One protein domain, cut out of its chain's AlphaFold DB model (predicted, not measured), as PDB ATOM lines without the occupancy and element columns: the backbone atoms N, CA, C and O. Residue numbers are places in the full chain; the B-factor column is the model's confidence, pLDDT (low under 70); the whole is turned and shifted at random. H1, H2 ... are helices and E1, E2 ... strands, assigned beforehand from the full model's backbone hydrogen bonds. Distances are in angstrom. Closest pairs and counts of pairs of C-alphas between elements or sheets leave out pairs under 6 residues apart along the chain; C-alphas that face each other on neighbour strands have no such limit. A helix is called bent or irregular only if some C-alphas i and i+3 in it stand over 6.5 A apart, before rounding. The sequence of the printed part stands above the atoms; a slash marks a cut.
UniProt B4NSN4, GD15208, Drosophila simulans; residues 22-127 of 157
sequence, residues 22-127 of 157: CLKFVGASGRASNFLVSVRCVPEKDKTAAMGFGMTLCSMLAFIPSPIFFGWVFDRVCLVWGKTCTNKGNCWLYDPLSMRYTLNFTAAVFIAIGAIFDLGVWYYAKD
ATOM      1  N   CYS A  22     106.698 106.343  78.475       90.50
ATOM      2  CA  CYS A  22     106.863 105.671  77.184       90.50
ATOM      3  C   CYS A  22     107.015 104.152  77.345       90.50
ATOM      4  O   CYS A  22     106.312 103.384  76.691       90.50
ATOM      5  N   LEU A  23     107.879 103.712  78.263       88.38
ATOM      6  CA  LEU A  23     108.097 102.294  78.556       88.38
ATOM      7  C   LEU A  23     106.811 101.591  79.021       88.38
ATOM      8  O   LEU A  23     106.477 100.510  78.535       88.38
ATOM      9  N   LYS A  24     106.057 102.209  79.940       89.75
ATOM     10  CA  LYS A  24     104.785 101.660  80.433       89.75
ATOM     11  C   LYS A  24     103.709 101.637  79.357       89.75
ATOM     12  O   LYS A  24     102.937 100.684  79.324       89.75
ATOM     13  N   PHE A  25     103.660 102.648  78.495       91.69
ATOM     14  CA  PHE A  25     102.712 102.708  77.388       91.69
ATOM     15  C   PHE A  25     102.927 101.543  76.414       91.69
ATOM     16  O   PHE A  25     101.990 100.788  76.149       91.69
ATOM     17  N   VAL A  26     104.174 101.325  75.981       88.44
ATOM     18  CA  VAL A  26     104.538 100.187  75.120       88.44
ATOM     19  C   VAL A  26     104.171  98.865  75.800       88.44
ATOM     20  O   VAL A  26     103.421  98.072  75.233       88.44
ATOM     21  N   GLY A  27     104.583  98.662  77.056       87.62
ATOM     22  CA  GLY A  27     104.263  97.432  77.788       87.62
ATOM     23  C   GLY A  27     102.762  97.206  78.033       87.62
ATOM     24  O   GLY A  27     102.308  96.064  78.094       87.62
ATOM     25  N   ALA A  28     101.961  98.265  78.181       89.25
ATOM     26  CA  ALA A  28     100.509  98.149  78.320       89.25
ATOM     27  C   ALA A  28      99.844  97.753  76.997       89.25
ATOM     28  O   ALA A  28      98.983  96.873  76.996       89.25
ATOM     29  N   SER A  29     100.275  98.359  75.886       88.25
ATOM     30  CA  SER A  29      99.756  98.038  74.554       88.25
ATOM     31  C   SER A  29     100.007  96.572  74.175       88.25
ATOM     32  O   SER A  29      99.061  95.879  73.809       88.25
ATOM     33  N   GLY A  30     101.222  96.058  74.402       86.69
ATOM     34  CA  GLY A  30     101.565  94.656  74.148       86.69
ATOM     35  C   GLY A  30     100.725  93.675  74.968       86.69
ATOM     36  O   GLY A  30     100.190  92.702  74.439       86.69
ATOM     37  N   ARG A  31     100.498  93.968  76.258       86.75
ATOM     38  CA  ARG A  31      99.631  93.130  77.106       86.75
ATOM     39  C   ARG A  31      98.185  93.089  76.617       86.75
ATOM     40  O   ARG A  31      97.587  92.016  76.633       86.75
ATOM     41  N   ALA A  32      97.631  94.223  76.184       87.88
ATOM     42  CA  ALA A  32      96.275  94.273  75.643       87.88
ATOM     43  C   ALA A  32      96.156  93.451  74.347       87.88
ATOM     44  O   ALA A  32      95.232  92.647  74.213       87.88
ATOM     45  N   SER A  33      97.121  93.589  73.433       85.88
ATOM     46  CA  SER A  33      97.170  92.819  72.186       85.88
ATOM     47  C   SER A  33      97.320  91.316  72.433       85.88
ATOM     48  O   SER A  33      96.543  90.529  71.897       85.88
ATOM     49  N   ASN A  34      98.248  90.907  73.302       86.44
ATOM     50  CA  ASN A  34      98.452  89.497  73.648       86.44
ATOM     51  C   ASN A  34      97.225  88.872  74.310       86.44
ATOM     52  O   ASN A  34      96.887  87.718  74.029       86.44
ATOM     53  N   PHE A  35      96.534  89.631  75.163       86.81
ATOM     54  CA  PHE A  35      95.280  89.183  75.754       86.81
ATOM     55  C   PHE A  35      94.227  88.934  74.671       86.81
ATOM     56  O   PHE A  35      93.646  87.850  74.634       86.81
ATOM     57  N   LEU A  36      94.033  89.884  73.749       85.69
ATOM     58  CA  LEU A  36      93.064  89.748  72.658       85.69
ATOM     59  C   LEU A  36      93.348  88.508  71.795       85.69
ATOM     60  O   LEU A  36      92.432  87.734  71.528       85.69
ATOM     61  N   VAL A  37      94.607  88.293  71.401       84.44
ATOM     62  CA  VAL A  37      95.013  87.114  70.616       84.44
ATOM     63  C   VAL A  37      94.722  85.823  71.387       84.44
ATOM     64  O   VAL A  37      94.062  84.929  70.865       84.44
ATOM     65  N   SER A  38      95.107  85.754  72.664       84.31
ATOM     66  CA  SER A  38      94.881  84.569  73.508       84.31
ATOM     67  C   SER A  38      93.394  84.214  73.653       84.31
ATOM     68  O   SER A  38      93.034  83.039  73.637       84.31
ATOM     69  N   VAL A  39      92.513  85.216  73.755       83.12
ATOM     70  CA  VAL A  39      91.050  85.031  73.823       83.12
ATOM     71  C   VAL A  39      90.497  84.411  72.536       83.12
ATOM     72  O   VAL A  39      89.507  83.685  72.593       83.12
ATOM     73  N   ARG A  40      91.093  84.705  71.378       80.75
ATOM     74  CA  ARG A  40      90.604  84.235  70.073       80.75
ATOM     75  C   ARG A  40      91.161  82.868  69.680       80.75
ATOM     76  O   ARG A  40      90.517  82.163  68.918       80.75
ATOM     77  N   CYS A  41      92.311  82.471  70.222       80.31
ATOM     78  CA  CYS A  41      92.926  81.173  69.931       80.31
ATOM     79  C   CYS A  41      92.333  79.995  70.727       80.31
ATOM     80  O   CYS A  41      92.681  78.850  70.448       80.31
ATOM     81  N   VAL A  42      91.478  80.247  71.728       85.12
ATOM     82  CA  VAL A  42      90.953  79.214  72.640       85.12
ATOM     83  C   VAL A  42      89.423  79.116  72.532       85.12
ATOM     84  O   VAL A  42      88.757  80.154  72.547       85.12
ATOM     85  N   PRO A  43      88.838  77.900  72.484       81.19
ATOM     86  CA  PRO A  43      87.387  77.703  72.521       81.19
ATOM     87  C   PRO A  43      86.724  78.319  73.765       81.19
ATOM     88  O   PRO A  43      87.271  78.253  74.865       81.19
ATOM     89  N   GLU A  44      85.502  78.841  73.614       81.81
ATOM     90  CA  GLU A  44      84.721  79.512  74.677       81.81
ATOM     91  C   GLU A  44      84.641  78.704  75.986       81.81
ATOM     92  O   GLU A  44      84.796  79.259  77.071       81.81
ATOM     93  N   LYS A  45      84.477  77.378  75.881       85.75
ATOM     94  CA  LYS A  45      84.359  76.460  77.027       85.75
ATOM     95  C   LYS A  45      85.626  76.349  77.891       85.75
ATOM     96  O   LYS A  45      85.512  76.127  79.090       85.75
ATOM     97  N   ASP A  46      86.811  76.539  77.303       88.31
ATOM     98  CA  ASP A  46      88.109  76.314  77.966       88.31
ATOM     99  C   ASP A  46      88.884  77.626  78.203       88.31
ATOM    100  O   ASP A  46      89.944  77.635  78.835       88.31
ATOM    101  N   LYS A  47      88.346  78.759  77.731       85.31
ATOM    102  CA  LYS A  47      88.976  80.088  77.741       85.31
ATOM    103  C   LYS A  47      89.452  80.516  79.131       85.31
ATOM    104  O   LYS A  47      90.626  80.846  79.315       85.31
ATOM    105  N   THR A  48      88.561  80.479  80.119       88.56
ATOM    106  CA  THR A  48      88.867  80.919  81.489       88.56
ATOM    107  C   THR A  48      89.902  80.011  82.157       88.56
ATOM    108  O   THR A  48      90.795  80.501  82.848       88.56
ATOM    109  N   ALA A  49      89.826  78.699  81.912       92.12
ATOM    110  CA  ALA A  49      90.770  77.728  82.460       92.12
ATOM    111  C   ALA A  49      92.175  77.911  81.864       92.12
ATOM    112  O   ALA A  49      93.153  77.978  82.610       92.12
ATOM    113  N   ALA A  50      92.277  78.075  80.541       89.56
ATOM    114  CA  ALA A  50      93.545  78.303  79.851       89.56
ATOM    115  C   ALA A  50      94.220  79.615  80.291       89.56
ATOM    116  O   ALA A  50      95.412  79.626  80.602       89.56
ATOM    117  N   MET A  51      93.459  80.714  80.383       89.94
ATOM    118  CA  MET A  51      93.981  82.007  80.847       89.94
ATOM    119  C   MET A  51      94.416  81.966  82.309       89.94
ATOM    120  O   MET A  51      95.481  82.484  82.646       89.94
ATOM    121  N   GLY A  52      93.618  81.331  83.172       91.88
ATOM    122  CA  GLY A  52      93.953  81.158  84.583       91.88
ATOM    123  C   GLY A  52      95.235  80.348  84.767       91.88
ATOM    124  O   GLY A  52      96.128  80.763  85.509       91.88
ATOM    125  N   PHE A  53      95.371  79.238  84.040       93.44
ATOM    126  CA  PHE A  53      96.576  78.412  84.075       93.44
ATOM    127  C   PHE A  53      97.805  79.160  83.540       93.44
ATOM    128  O   PHE A  53      98.840  79.194  84.208       93.44
ATOM    129  N   GLY A  54      97.679  79.833  82.392       91.12
ATOM    130  CA  GLY A  54      98.760  80.626  81.802       91.12
ATOM    131  C   GLY A  54      99.234  81.754  82.722       91.12
ATOM    132  O   GLY A  54     100.435  81.903  82.955       91.12
ATOM    133  N   MET A  55      98.302  82.502  83.320       90.56
ATOM    134  CA  MET A  55      98.628  83.567  84.273       90.56
ATOM    135  C   MET A  55      99.273  83.012  85.547       90.56
ATOM    136  O   MET A  55     100.207  83.621  86.072       90.56
ATOM    137  N   THR A  56      98.812  81.857  86.031       93.69
ATOM    138  CA  THR A  56      99.389  81.196  87.211       93.69
ATOM    139  C   THR A  56     100.835  80.793  86.947       93.69
ATOM    140  O   THR A  56     101.716  81.148  87.730       93.69
ATOM    141  N   LEU A  57     101.105  80.134  85.818       93.88
ATOM    142  CA  LEU A  57     102.453  79.703  85.455       93.88
ATOM    143  C   LEU A  57     103.395  80.900  85.271       93.88
ATOM    144  O   LEU A  57     104.472  80.928  85.867       93.88
ATOM    145  N   CYS A  58     102.967  81.922  84.524       90.31
ATOM    146  CA  CYS A  58     103.727  83.165  84.380       90.31
ATOM    147  C   CYS A  58     104.007  83.824  85.733       90.31
ATOM    148  O   CYS A  58     105.124  84.265  85.985       90.31
ATOM    149  N   SER A  59     103.011  83.868  86.620       92.25
ATOM    150  CA  SER A  59     103.172  84.456  87.948       92.25
ATOM    151  C   SER A  59     104.197  83.681  88.769       92.25
ATOM    152  O   SER A  59     105.123  84.288  89.298       92.25
ATOM    153  N   MET A  60     104.105  82.352  88.835       94.00
ATOM    154  CA  MET A  60     105.074  81.531  89.573       94.00
ATOM    155  C   MET A  60     106.502  81.736  89.061       94.00
ATOM    156  O   MET A  60     107.427  81.937  89.852       94.00
ATOM    157  N   LEU A  61     106.667  81.754  87.737       91.62
ATOM    158  CA  LEU A  61     107.959  81.979  87.098       91.62
ATOM    159  C   LEU A  61     108.455  83.420  87.229       91.62
ATOM    160  O   LEU A  61     109.650  83.629  87.104       91.62
ATOM    161  N   ALA A  62     107.600  84.408  87.487       91.12
ATOM    162  CA  ALA A  62     108.022  85.791  87.704       91.12
ATOM    163  C   ALA A  62     108.322  86.085  89.183       91.12
ATOM    164  O   ALA A  62     109.307  86.753  89.499       91.12
ATOM    165  N   PHE A  63     107.498  85.577  90.103       90.50
ATOM    166  CA  PHE A  63     107.570  85.907  91.530       90.50
ATOM    167  C   PHE A  63     108.782  85.317  92.244       90.50
ATOM    168  O   PHE A  63     109.234  85.913  93.214       90.50
ATOM    169  N   ILE A  64     109.315  84.180  91.796       92.50
ATOM    170  CA  ILE A  64     110.501  83.564  92.409       92.50
ATOM    171  C   ILE A  64     111.801  84.256  91.960       92.50
ATOM    172  O   ILE A  64     112.569  84.687  92.823       92.50
ATOM    173  N   PRO A  65     112.086  84.422  90.652       91.81
ATOM    174  CA  PRO A  65     113.342  85.033  90.222       91.81
ATOM    175  C   PRO A  65     113.380  86.546  90.432       91.81
ATOM    176  O   PRO A  65     114.470  87.082  90.602       91.81
ATOM    177  N   SER A  66     112.235  87.238  90.457       92.12
ATOM    178  CA  SER A  66     112.184  88.689  90.679       92.12
ATOM    179  C   SER A  66     112.887  89.130  91.979       92.12
ATOM    180  O   SER A  66     113.870  89.866  91.888       92.12
ATOM    181  N   PRO A  67     112.497  88.671  93.186       92.56
ATOM    182  CA  PRO A  67     113.143  89.083  94.431       92.56
ATOM    183  C   PRO A  67     114.597  88.617  94.536       92.56
ATOM    184  O   PRO A  67     115.404  89.325  95.129       92.56
ATOM    185  N   ILE A  68     114.958  87.476  93.941       94.25
ATOM    186  CA  ILE A  68     116.348  86.996  93.917       94.25
ATOM    187  C   ILE A  68     117.211  87.936  93.070       94.25
ATOM    188  O   ILE A  68     118.265  88.395  93.512       94.25
ATOM    189  N   PHE A  69     116.746  88.259  91.862       93.81
ATOM    190  CA  PHE A  69     117.442  89.150  90.944       93.81
ATOM    191  C   PHE A  69     117.548  90.567  91.511       93.81
ATOM    192  O   PHE A  69     118.642  91.128  91.576       93.81
ATOM    193  N   PHE A  70     116.431  91.145  91.960       91.81
ATOM    194  CA  PHE A  70     116.445  92.488  92.528       91.81
ATOM    195  C   PHE A  70     117.216  92.531  93.847       91.81
ATOM    196  O   PHE A  70     117.950  93.490  94.058       91.81
ATOM    197  N   GLY A  71     117.143  91.492  94.682       92.38
ATOM    198  CA  GLY A  71     117.968  91.362  95.885       92.38
ATOM    199  C   GLY A  71     119.458  91.447  95.562       92.38
ATOM    200  O   GLY A  71     120.164  92.275  96.130       92.38
ATOM    201  N   TRP A  72     119.912  90.702  94.549       92.75
ATOM    202  CA  TRP A  72     121.292  90.802  94.072       92.75
ATOM    203  C   TRP A  72     121.641  92.205  93.554       92.75
ATOM    204  O   TRP A  72     122.715  92.720  93.851       92.75
ATOM    205  N   VAL A  73     120.744  92.865  92.814       93.38
ATOM    206  CA  VAL A  73     120.959  94.249  92.350       93.38
ATOM    207  C   VAL A  73     121.114  95.221  93.525       93.38
ATOM    208  O   VAL A  73     122.027  96.049  93.510       93.38
ATOM    209  N   PHE A  74     120.266  95.114  94.550       91.44
ATOM    210  CA  PHE A  74     120.350  95.957  95.746       91.44
ATOM    211  C   PHE A  74     121.652  95.726  96.520       91.44
ATOM    212  O   PHE A  74     122.308  96.694  96.912       91.44
ATOM    213  N   ASP A  75     122.089  94.474  96.649       91.19
ATOM    214  CA  ASP A  75     123.363  94.132  97.288       91.19
ATOM    215  C   ASP A  75     124.563  94.755  96.552       91.19
ATOM    216  O   ASP A  75     125.557  95.140  97.173       91.19
ATOM    217  N   ARG A  76     124.478  94.900  95.224       90.62
ATOM    218  CA  ARG A  76     125.546  95.470  94.383       90.62
ATOM    219  C   ARG A  76     125.662  96.987  94.486       90.62
ATOM    220  O   ARG A  76     126.769  97.503  94.356       90.62
ATOM    221  N   VAL A  77     124.555  97.691  94.721       92.81
ATOM    222  CA  VAL A  77     124.542  99.159  94.887       92.81
ATOM    223  C   VAL A  77     124.731  99.595  96.345       92.81
ATOM    224  O   VAL A  77     124.665 100.788  96.651       92.81
ATOM    225  N   CYS A  78     124.976  98.644  97.250       92.06
ATOM    226  CA  CYS A  78     125.282  98.926  98.643       92.06
ATOM    227  C   CYS A  78     126.686  99.529  98.807       92.06
ATOM    228  O   CYS A  78     127.690  98.901  98.465       92.06
ATOM    229  N   LEU A  79     126.756 100.726  99.395       89.75
ATOM    230  CA  LEU A  79     128.011 101.404  99.731       89.75
ATOM    231  C   LEU A  79     128.504 101.018 101.128       89.75
ATOM    232  O   LEU A  79     129.701 100.823 101.336       89.75
ATOM    233  N   VAL A  80     127.584 100.907 102.095       88.88
ATOM    234  CA  VAL A  80     127.914 100.631 103.501       88.88
ATOM    235  C   VAL A  80     127.069  99.480 104.029       88.88
ATOM    236  O   VAL A  80     125.874  99.626 104.285       88.88
ATOM    237  N   TRP A  81     127.726  98.343 104.242       89.56
ATOM    238  CA  TRP A  81     127.137  97.171 104.880       89.56
ATOM    239  C   TRP A  81     127.116  97.329 106.399       89.56
ATOM    240  O   TRP A  81     128.158  97.585 107.011       89.56
ATOM    241  N   GLY A  82     125.954  97.109 107.019       85.00
ATOM    242  CA  GLY A  82     125.871  96.930 108.462       85.00
ATOM    243  C   GLY A  82     126.657  95.688 108.889       85.00
ATOM    244  O   GLY A  82     126.642  94.660 108.207       85.00
ATOM    245  N   LYS A  83     127.361  95.764 110.020       82.94
ATOM    246  CA  LYS A  83     128.027  94.608 110.635       82.94
ATOM    247  C   LYS A  83     127.255  94.206 111.885       82.94
ATOM    248  O   LYS A  83     127.127  95.007 112.805       82.94
ATOM    249  N   THR A  84     126.779  92.970 111.925       79.06
ATOM    250  CA  THR A  84     126.363  92.315 113.171       79.06
ATOM    251  C   THR A  84     127.586  91.600 113.746       79.06
ATOM    252  O   THR A  84     128.474  91.237 112.977       79.06
ATOM    253  N   CYS A  85     127.644  91.390 115.068       74.50
ATOM    254  CA  CYS A  85     128.801  90.863 115.816       74.50
ATOM    255  C   CYS A  85     129.556  89.680 115.165       74.50
ATOM    256  O   CYS A  85     130.737  89.508 115.449       74.50
ATOM    257  N   THR A  86     128.916  88.911 114.272       78.62
ATOM    258  CA  THR A  86     129.536  87.785 113.553       78.62
ATOM    259  C   THR A  86     129.311  87.788 112.026       78.62
ATOM    260  O   THR A  86     129.985  87.040 111.329       78.62
ATOM    261  N   ASN A  87     128.407  88.603 111.459       82.06
ATOM    262  CA  ASN A  87     128.010  88.507 110.039       82.06
ATOM    263  C   ASN A  87     127.652  89.857 109.395       82.06
ATOM    264  O   ASN A  87     127.387  90.846 110.082       82.06
ATOM    265  N   LYS A  88     127.613  89.890 108.054       82.94
ATOM    266  CA  LYS A  88     127.053  91.018 107.289       82.94
ATOM    267  C   LYS A  88     125.551  91.128 107.576       82.94
ATOM    268  O   LYS A  88     124.830  90.145 107.441       82.94
ATOM    269  N   GLY A  89     125.116  92.307 108.004       84.56
ATOM    270  CA  GLY A  89     123.711  92.662 108.191       84.56
ATOM    271  C   GLY A  89     123.171  93.457 107.003       84.56
ATOM    272  O   GLY A  89     123.742  93.435 105.917       84.56
ATOM    273  N   ASN A  90     122.082  94.194 107.216       87.06
ATOM    274  CA  ASN A  90     121.440  94.988 106.165       87.06
ATOM    275  C   ASN A  90     122.329  96.156 105.708       87.06
ATOM    276  O   ASN A  90     123.106  96.710 106.492       87.06
ATOM    277  N   CYS A  91     122.181  96.575 104.453       90.31
ATOM    278  CA  CYS A  91     122.857  97.764 103.948       90.31
ATOM    279  C   CYS A  91     122.252  99.049 104.540       90.31
ATOM    280  O   CYS A  91     121.030  99.192 104.612       90.31
ATOM    281  N   TRP A  92     123.104  99.987 104.958       87.56
ATOM    282  CA  TRP A  92     122.690 101.263 105.558       87.56
ATOM    283  C   TRP A  92     122.642 102.408 104.551       87.56
ATOM    284  O   TRP A  92     121.837 103.324 104.701       87.56
ATOM    285  N   LEU A  93     123.506 102.367 103.535       89.50
ATOM    286  CA  LEU A  93     123.613 103.417 102.530       89.50
ATOM    287  C   LEU A  93     123.771 102.810 101.141       89.50
ATOM    288  O   LEU A  93     124.728 102.080 100.882       89.50
ATOM    289  N   TYR A  94     122.853 103.169 100.252       90.81
ATOM    290  CA  TYR A  94     122.863 102.784  98.845       90.81
ATOM    291  C   TYR A  94     123.252 103.974  97.970       90.81
ATOM    292  O   TYR A  94     122.928 105.117  98.303       90.81
ATOM    293  N   ASP A  95     123.904 103.709  96.838       90.00
ATOM    294  CA  ASP A  95     124.170 104.735  95.828       90.00
ATOM    295  C   ASP A  95     122.889 105.057  95.027       90.00
ATOM    296  O   ASP A  95     122.421 104.218  94.244       90.00
ATOM    297  N   PRO A  96     122.315 106.269  95.160       84.06
ATOM    298  CA  PRO A  96     121.078 106.628  94.477       84.06
ATOM    299  C   PRO A  96     121.235 106.745  92.956       84.06
ATOM    300  O   PRO A  96     120.256 106.526  92.239       84.06
ATOM    301  N   LEU A  97     122.416 107.098  92.436       85.00
ATOM    302  CA  LEU A  97     122.625 107.265  90.996       85.00
ATOM    303  C   LEU A  97     122.671 105.898  90.313       85.00
ATOM    304  O   LEU A  97     121.924 105.642  89.366       85.00
ATOM    305  N   SER A  98     123.502 105.005  90.850       88.06
ATOM    306  CA  SER A  98     123.669 103.648  90.334       88.06
ATOM    307  C   SER A  98     122.375 102.834  90.447       88.06
ATOM    308  O   SER A  98     121.988 102.136  89.505       88.06
ATOM    309  N   MET A  99     121.623 103.007  91.544       88.75
ATOM    310  CA  MET A  99     120.309 102.383  91.723       88.75
ATOM    311  C   MET A  99     119.311 102.831  90.646       88.75
ATOM    312  O   MET A  99     118.650 101.993  90.031       88.75
ATOM    313  N   ARG A 100     119.220 104.142  90.372       86.69
ATOM    314  CA  ARG A 100     118.320 104.678  89.337       86.69
ATOM    315  C   ARG A 100     118.649 104.084  87.971       86.69
ATOM    316  O   ARG A 100     117.754 103.522  87.345       86.69
ATOM    317  N   TYR A 101     119.900 104.166  87.521       88.12
ATOM    318  CA  TYR A 101     120.277 103.655  86.199       88.12
ATOM    319  C   TYR A 101     120.073 102.148  86.077       88.12
ATOM    320  O   TYR A 101     119.467 101.705  85.104       88.12
ATOM    321  N   THR A 102     120.498 101.371  87.074       91.81
ATOM    322  CA  THR A 102     120.394  99.908  87.024       91.81
ATOM    323  C   THR A 102     118.939  99.451  86.950       91.81
ATOM    324  O   THR A 102     118.604  98.631  86.097       91.81
ATOM    325  N   LEU A 103     118.042 100.022  87.765       90.25
ATOM    326  CA  LEU A 103     116.616  99.671  87.742       90.25
ATOM    327  C   LEU A 103     115.933 100.094  86.434       90.25
ATOM    328  O   LEU A 103     115.182  99.313  85.850       90.25
ATOM    329  N   ASN A 104     116.208 101.310  85.952       89.69
ATOM    330  CA  ASN A 104     115.623 101.826  84.712       89.69
ATOM    331  C   ASN A 104     116.088 101.037  83.489       89.69
ATOM    332  O   ASN A 104     115.268 100.658  82.659       89.69
ATOM    333  N   PHE A 105     117.392 100.783  83.384       91.00
ATOM    334  CA  PHE A 105     117.967 100.049  82.264       91.00
ATOM    335  C   PHE A 105     117.474  98.605  82.248       91.00
ATOM    336  O   PHE A 105     117.046  98.115  81.210       91.00
ATOM    337  N   THR A 106     117.433  97.952  83.410       92.38
ATOM    338  CA  THR A 106     116.866  96.604  83.541       92.38
ATOM    339  C   THR A 106     115.409  96.565  83.075       92.38
ATOM    340  O   THR A 106     115.034  95.702  82.282       92.38
ATOM    341  N   ALA A 107     114.584  97.517  83.522       90.62
ATOM    342  CA  ALA A 107     113.192  97.606  83.090       90.62
ATOM    343  C   ALA A 107     113.079  97.838  81.575       90.62
ATOM    344  O   ALA A 107     112.284  97.174  80.913       90.62
ATOM    345  N   ALA A 108     113.898  98.734  81.017       91.31
ATOM    346  CA  ALA A 108     113.933  99.002  79.585       91.31
ATOM    347  C   ALA A 108     114.331  97.759  78.777       91.31
ATOM    348  O   ALA A 108     113.703  97.485  77.761       91.31
ATOM    349  N   VAL A 109     115.308  96.974  79.244       92.88
ATOM    350  CA  VAL A 109     115.726  95.718  78.602       92.88
ATOM    351  C   VAL A 109     114.596  94.691  78.611       92.88
ATOM    352  O   VAL A 109     114.276  94.145  77.559       92.88
ATOM    353  N   PHE A 110     113.941  94.457  79.753       91.62
ATOM    354  CA  PHE A 110     112.815  93.516  79.811       91.62
ATOM    355  C   PHE A 110     111.649  93.948  78.918       91.62
ATOM    356  O   PHE A 110     111.058  93.116  78.231       91.62
ATOM    357  N   ILE A 111     111.346  95.248  78.886       91.00
ATOM    358  CA  ILE A 111     110.299  95.797  78.018       91.00
ATOM    359  C   ILE A 111     110.698  95.689  76.546       91.00
ATOM    360  O   ILE A 111     109.856  95.335  75.735       91.00
ATOM    361  N   ALA A 112     111.959  95.942  76.193       91.19
ATOM    362  CA  ALA A 112     112.443  95.811  74.821       91.19
ATOM    363  C   ALA A 112     112.381  94.358  74.336       91.19
ATOM    364  O   ALA A 112     111.927  94.106  73.225       91.19
ATOM    365  N   ILE A 113     112.771  93.399  75.183       93.00
ATOM    366  CA  ILE A 113     112.628  91.968  74.891       93.00
ATOM    367  C   ILE A 113     111.150  91.626  74.660       93.00
ATOM    368  O   ILE A 113     110.823  91.012  73.648       93.00
ATOM    369  N   GLY A 114     110.256  92.071  75.550       90.69
ATOM    370  CA  GLY A 114     108.811  91.891  75.385       90.69
ATOM    371  C   GLY A 114     108.290  92.502  74.083       90.69
ATOM    372  O   GLY A 114     107.613  91.827  73.320       90.69
ATOM    373  N   ALA A 115     108.702  93.730  73.768       90.38
ATOM    374  CA  ALA A 115     108.319  94.415  72.540       90.38
ATOM    375  C   ALA A 115     108.801  93.675  71.283       90.38
ATOM    376  O   ALA A 115     108.086  93.649  70.289       90.38
ATOM    377  N   ILE A 116     109.977  93.039  71.307       92.00
ATOM    378  CA  ILE A 116     110.453  92.202  70.193       92.00
ATOM    379  C   ILE A 116     109.554  90.973  70.017       92.00
ATOM    380  O   ILE A 116     109.199  90.645  68.884       92.00
ATOM    381  N   PHE A 117     109.157  90.311  71.108       91.00
ATOM    382  CA  PHE A 117     108.199  89.205  71.036       91.00
ATOM    383  C   PHE A 117     106.841  89.668  70.508       91.00
ATOM    384  O   PHE A 117     106.300  89.027  69.612       91.00
ATOM    385  N   ASP A 118     106.340  90.807  70.984       87.50
ATOM    386  CA  ASP A 118     105.081  91.399  70.524       87.50
ATOM    387  C   ASP A 118     105.142  91.765  69.031       87.50
ATOM    388  O   ASP A 118     104.199  91.507  68.285       87.50
ATOM    389  N   LEU A 119     106.273  92.305  68.558       87.56
ATOM    390  CA  LEU A 119     106.522  92.563  67.137       87.56
ATOM    391  C   LEU A 119     106.572  91.266  66.321       87.56
ATOM    392  O   LEU A 119     106.072  91.236  65.197       87.56
ATOM    393  N   GLY A 120     107.145  90.199  66.881       88.19
ATOM    394  CA  GLY A 120     107.127  88.867  66.285       88.19
ATOM    395  C   GLY A 120     105.702  88.338  66.144       88.19
ATOM    396  O   GLY A 120     105.296  87.962  65.048       88.19
ATOM    397  N   VAL A 121     104.913  88.381  67.220       85.69
ATOM    398  CA  VAL A 121     103.491  88.006  67.197       85.69
ATOM    399  C   VAL A 121     102.741  88.839  66.166       85.69
ATOM    400  O   VAL A 121     102.009  88.277  65.361       85.69
ATOM    401  N   TRP A 122     102.964  90.153  66.121       82.81
ATOM    402  CA  TRP A 122     102.352  91.012  65.112       82.81
ATOM    403  C   TRP A 122     102.759  90.619  63.690       82.81
ATOM    404  O   TRP A 122     101.914  90.623  62.804       82.81
ATOM    405  N   TYR A 123     104.021  90.254  63.454       85.44
ATOM    406  CA  TYR A 123     104.479  89.789  62.145       85.44
ATOM    407  C   TYR A 123     103.790  88.483  61.723       85.44
ATOM    408  O   TYR A 123     103.304  88.408  60.599       85.44
ATOM    409  N   TYR A 124     103.690  87.494  62.616       82.69
ATOM    410  CA  TYR A 124     103.060  86.200  62.315       82.69
ATOM    411  C   TYR A 124     101.528  86.252  62.285       82.69
ATOM    412  O   TYR A 124     100.899  85.499  61.549       82.69
ATOM    413  N   ALA A 125     100.909  87.135  63.069       74.62
ATOM    414  CA  ALA A 125      99.457  87.274  63.144       74.62
ATOM    415  C   ALA A 125      98.870  88.174  62.041       74.62
ATOM    416  O   ALA A 125      97.653  88.329  61.987       74.62
ATOM    417  N   LYS A 126      99.692  88.758  61.154       67.56
ATOM    418  CA  LYS A 126      99.222  89.580  60.019       67.56
ATOM    419  C   LYS A 126      98.324  88.816  59.045       67.56
ATOM    420  O   LYS A 126      97.456  89.436  58.441       67.56
ATOM    421  N   ASP A 127      98.506  87.502  58.933       64.44
ATOM    422  CA  ASP A 127      97.688  86.632  58.079       64.44
ATOM    423  C   ASP A 127      96.455  86.051  58.798       64.44
ATOM    424  O   ASP A 127      95.608  85.417  58.167       64.44
TER     425      ASP A 127
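Overview. This is residues 22 to 127 of the 157 residues of the protein "GD15208" of Drosophila simulans (UniProt B4NSN4). The model is a long, open frame: the long helix H4 runs along one side, H2 and H3 follow each other end to end along the other, and the middle between H2 and H4 is empty. H1 folds back from the start of H2 as one arm of a V and packs on H4, while the hairpin of E1 and E2 makes the opposite end of the frame. The printed part has 106 residues with four named helices and two named strands, in the order H1 H2 H3 E1 E2 H4, mostly helix; the two-strand sheet, E1 - E2, is antiparallel. It is only just extended, close to loose, with a radius of gyration of the C-alphas of 19.6 A, a rod spanning 62 by 29 by 17 A.

Along the chain. H1, residues 22 to 40, begins at C-alpha 22 (106.863, 105.671, 77.184) and is 27.8 A long. H2, residues 47 to 63, is 23.9 A long, and H3, residues 65 to 76, 16.6 A. E1 is residues 78 to 84 and E2 residues 87 to 94; E2 bends by 53 degrees at residue 90. H4, residues 96 to 127, is 47.7 A long and ends at C-alpha 127 (97.688, 86.632, 58.079); it is irregular, but only just, with C-alphas 124 and 127 6.9 A apart.

Arrangement. H1 touches residues 108 to 118 of H4, closest at the C-alphas of Gly 30 and Asp 118, 6.0 A, the same way at a shallow tilt of 34.8 degrees, only just short of steep. H1 and H2 are close but not clearly touching. H2 and H3 meet only through their link; H2 and H4 are apart. H3 and H4 are close but not clearly touching, closest at the C-alphas of Phe 74 and Met 99, 7.6 A. In the hairpin, N 82 and O 90 are within hydrogen-bond range at 2.9 A. Every O i to N i+4 pair is within range in H1, H2 and H3, and 27 of 28 in H4.

Size, cuts and confidence. The two C-alphas farthest apart, of Cys 85 and Asp 127, are 65.7 A apart. The printed part has no cut and no long link. Residues 55 to 69 stand free. Residues 126 to 127 have pLDDT under 70.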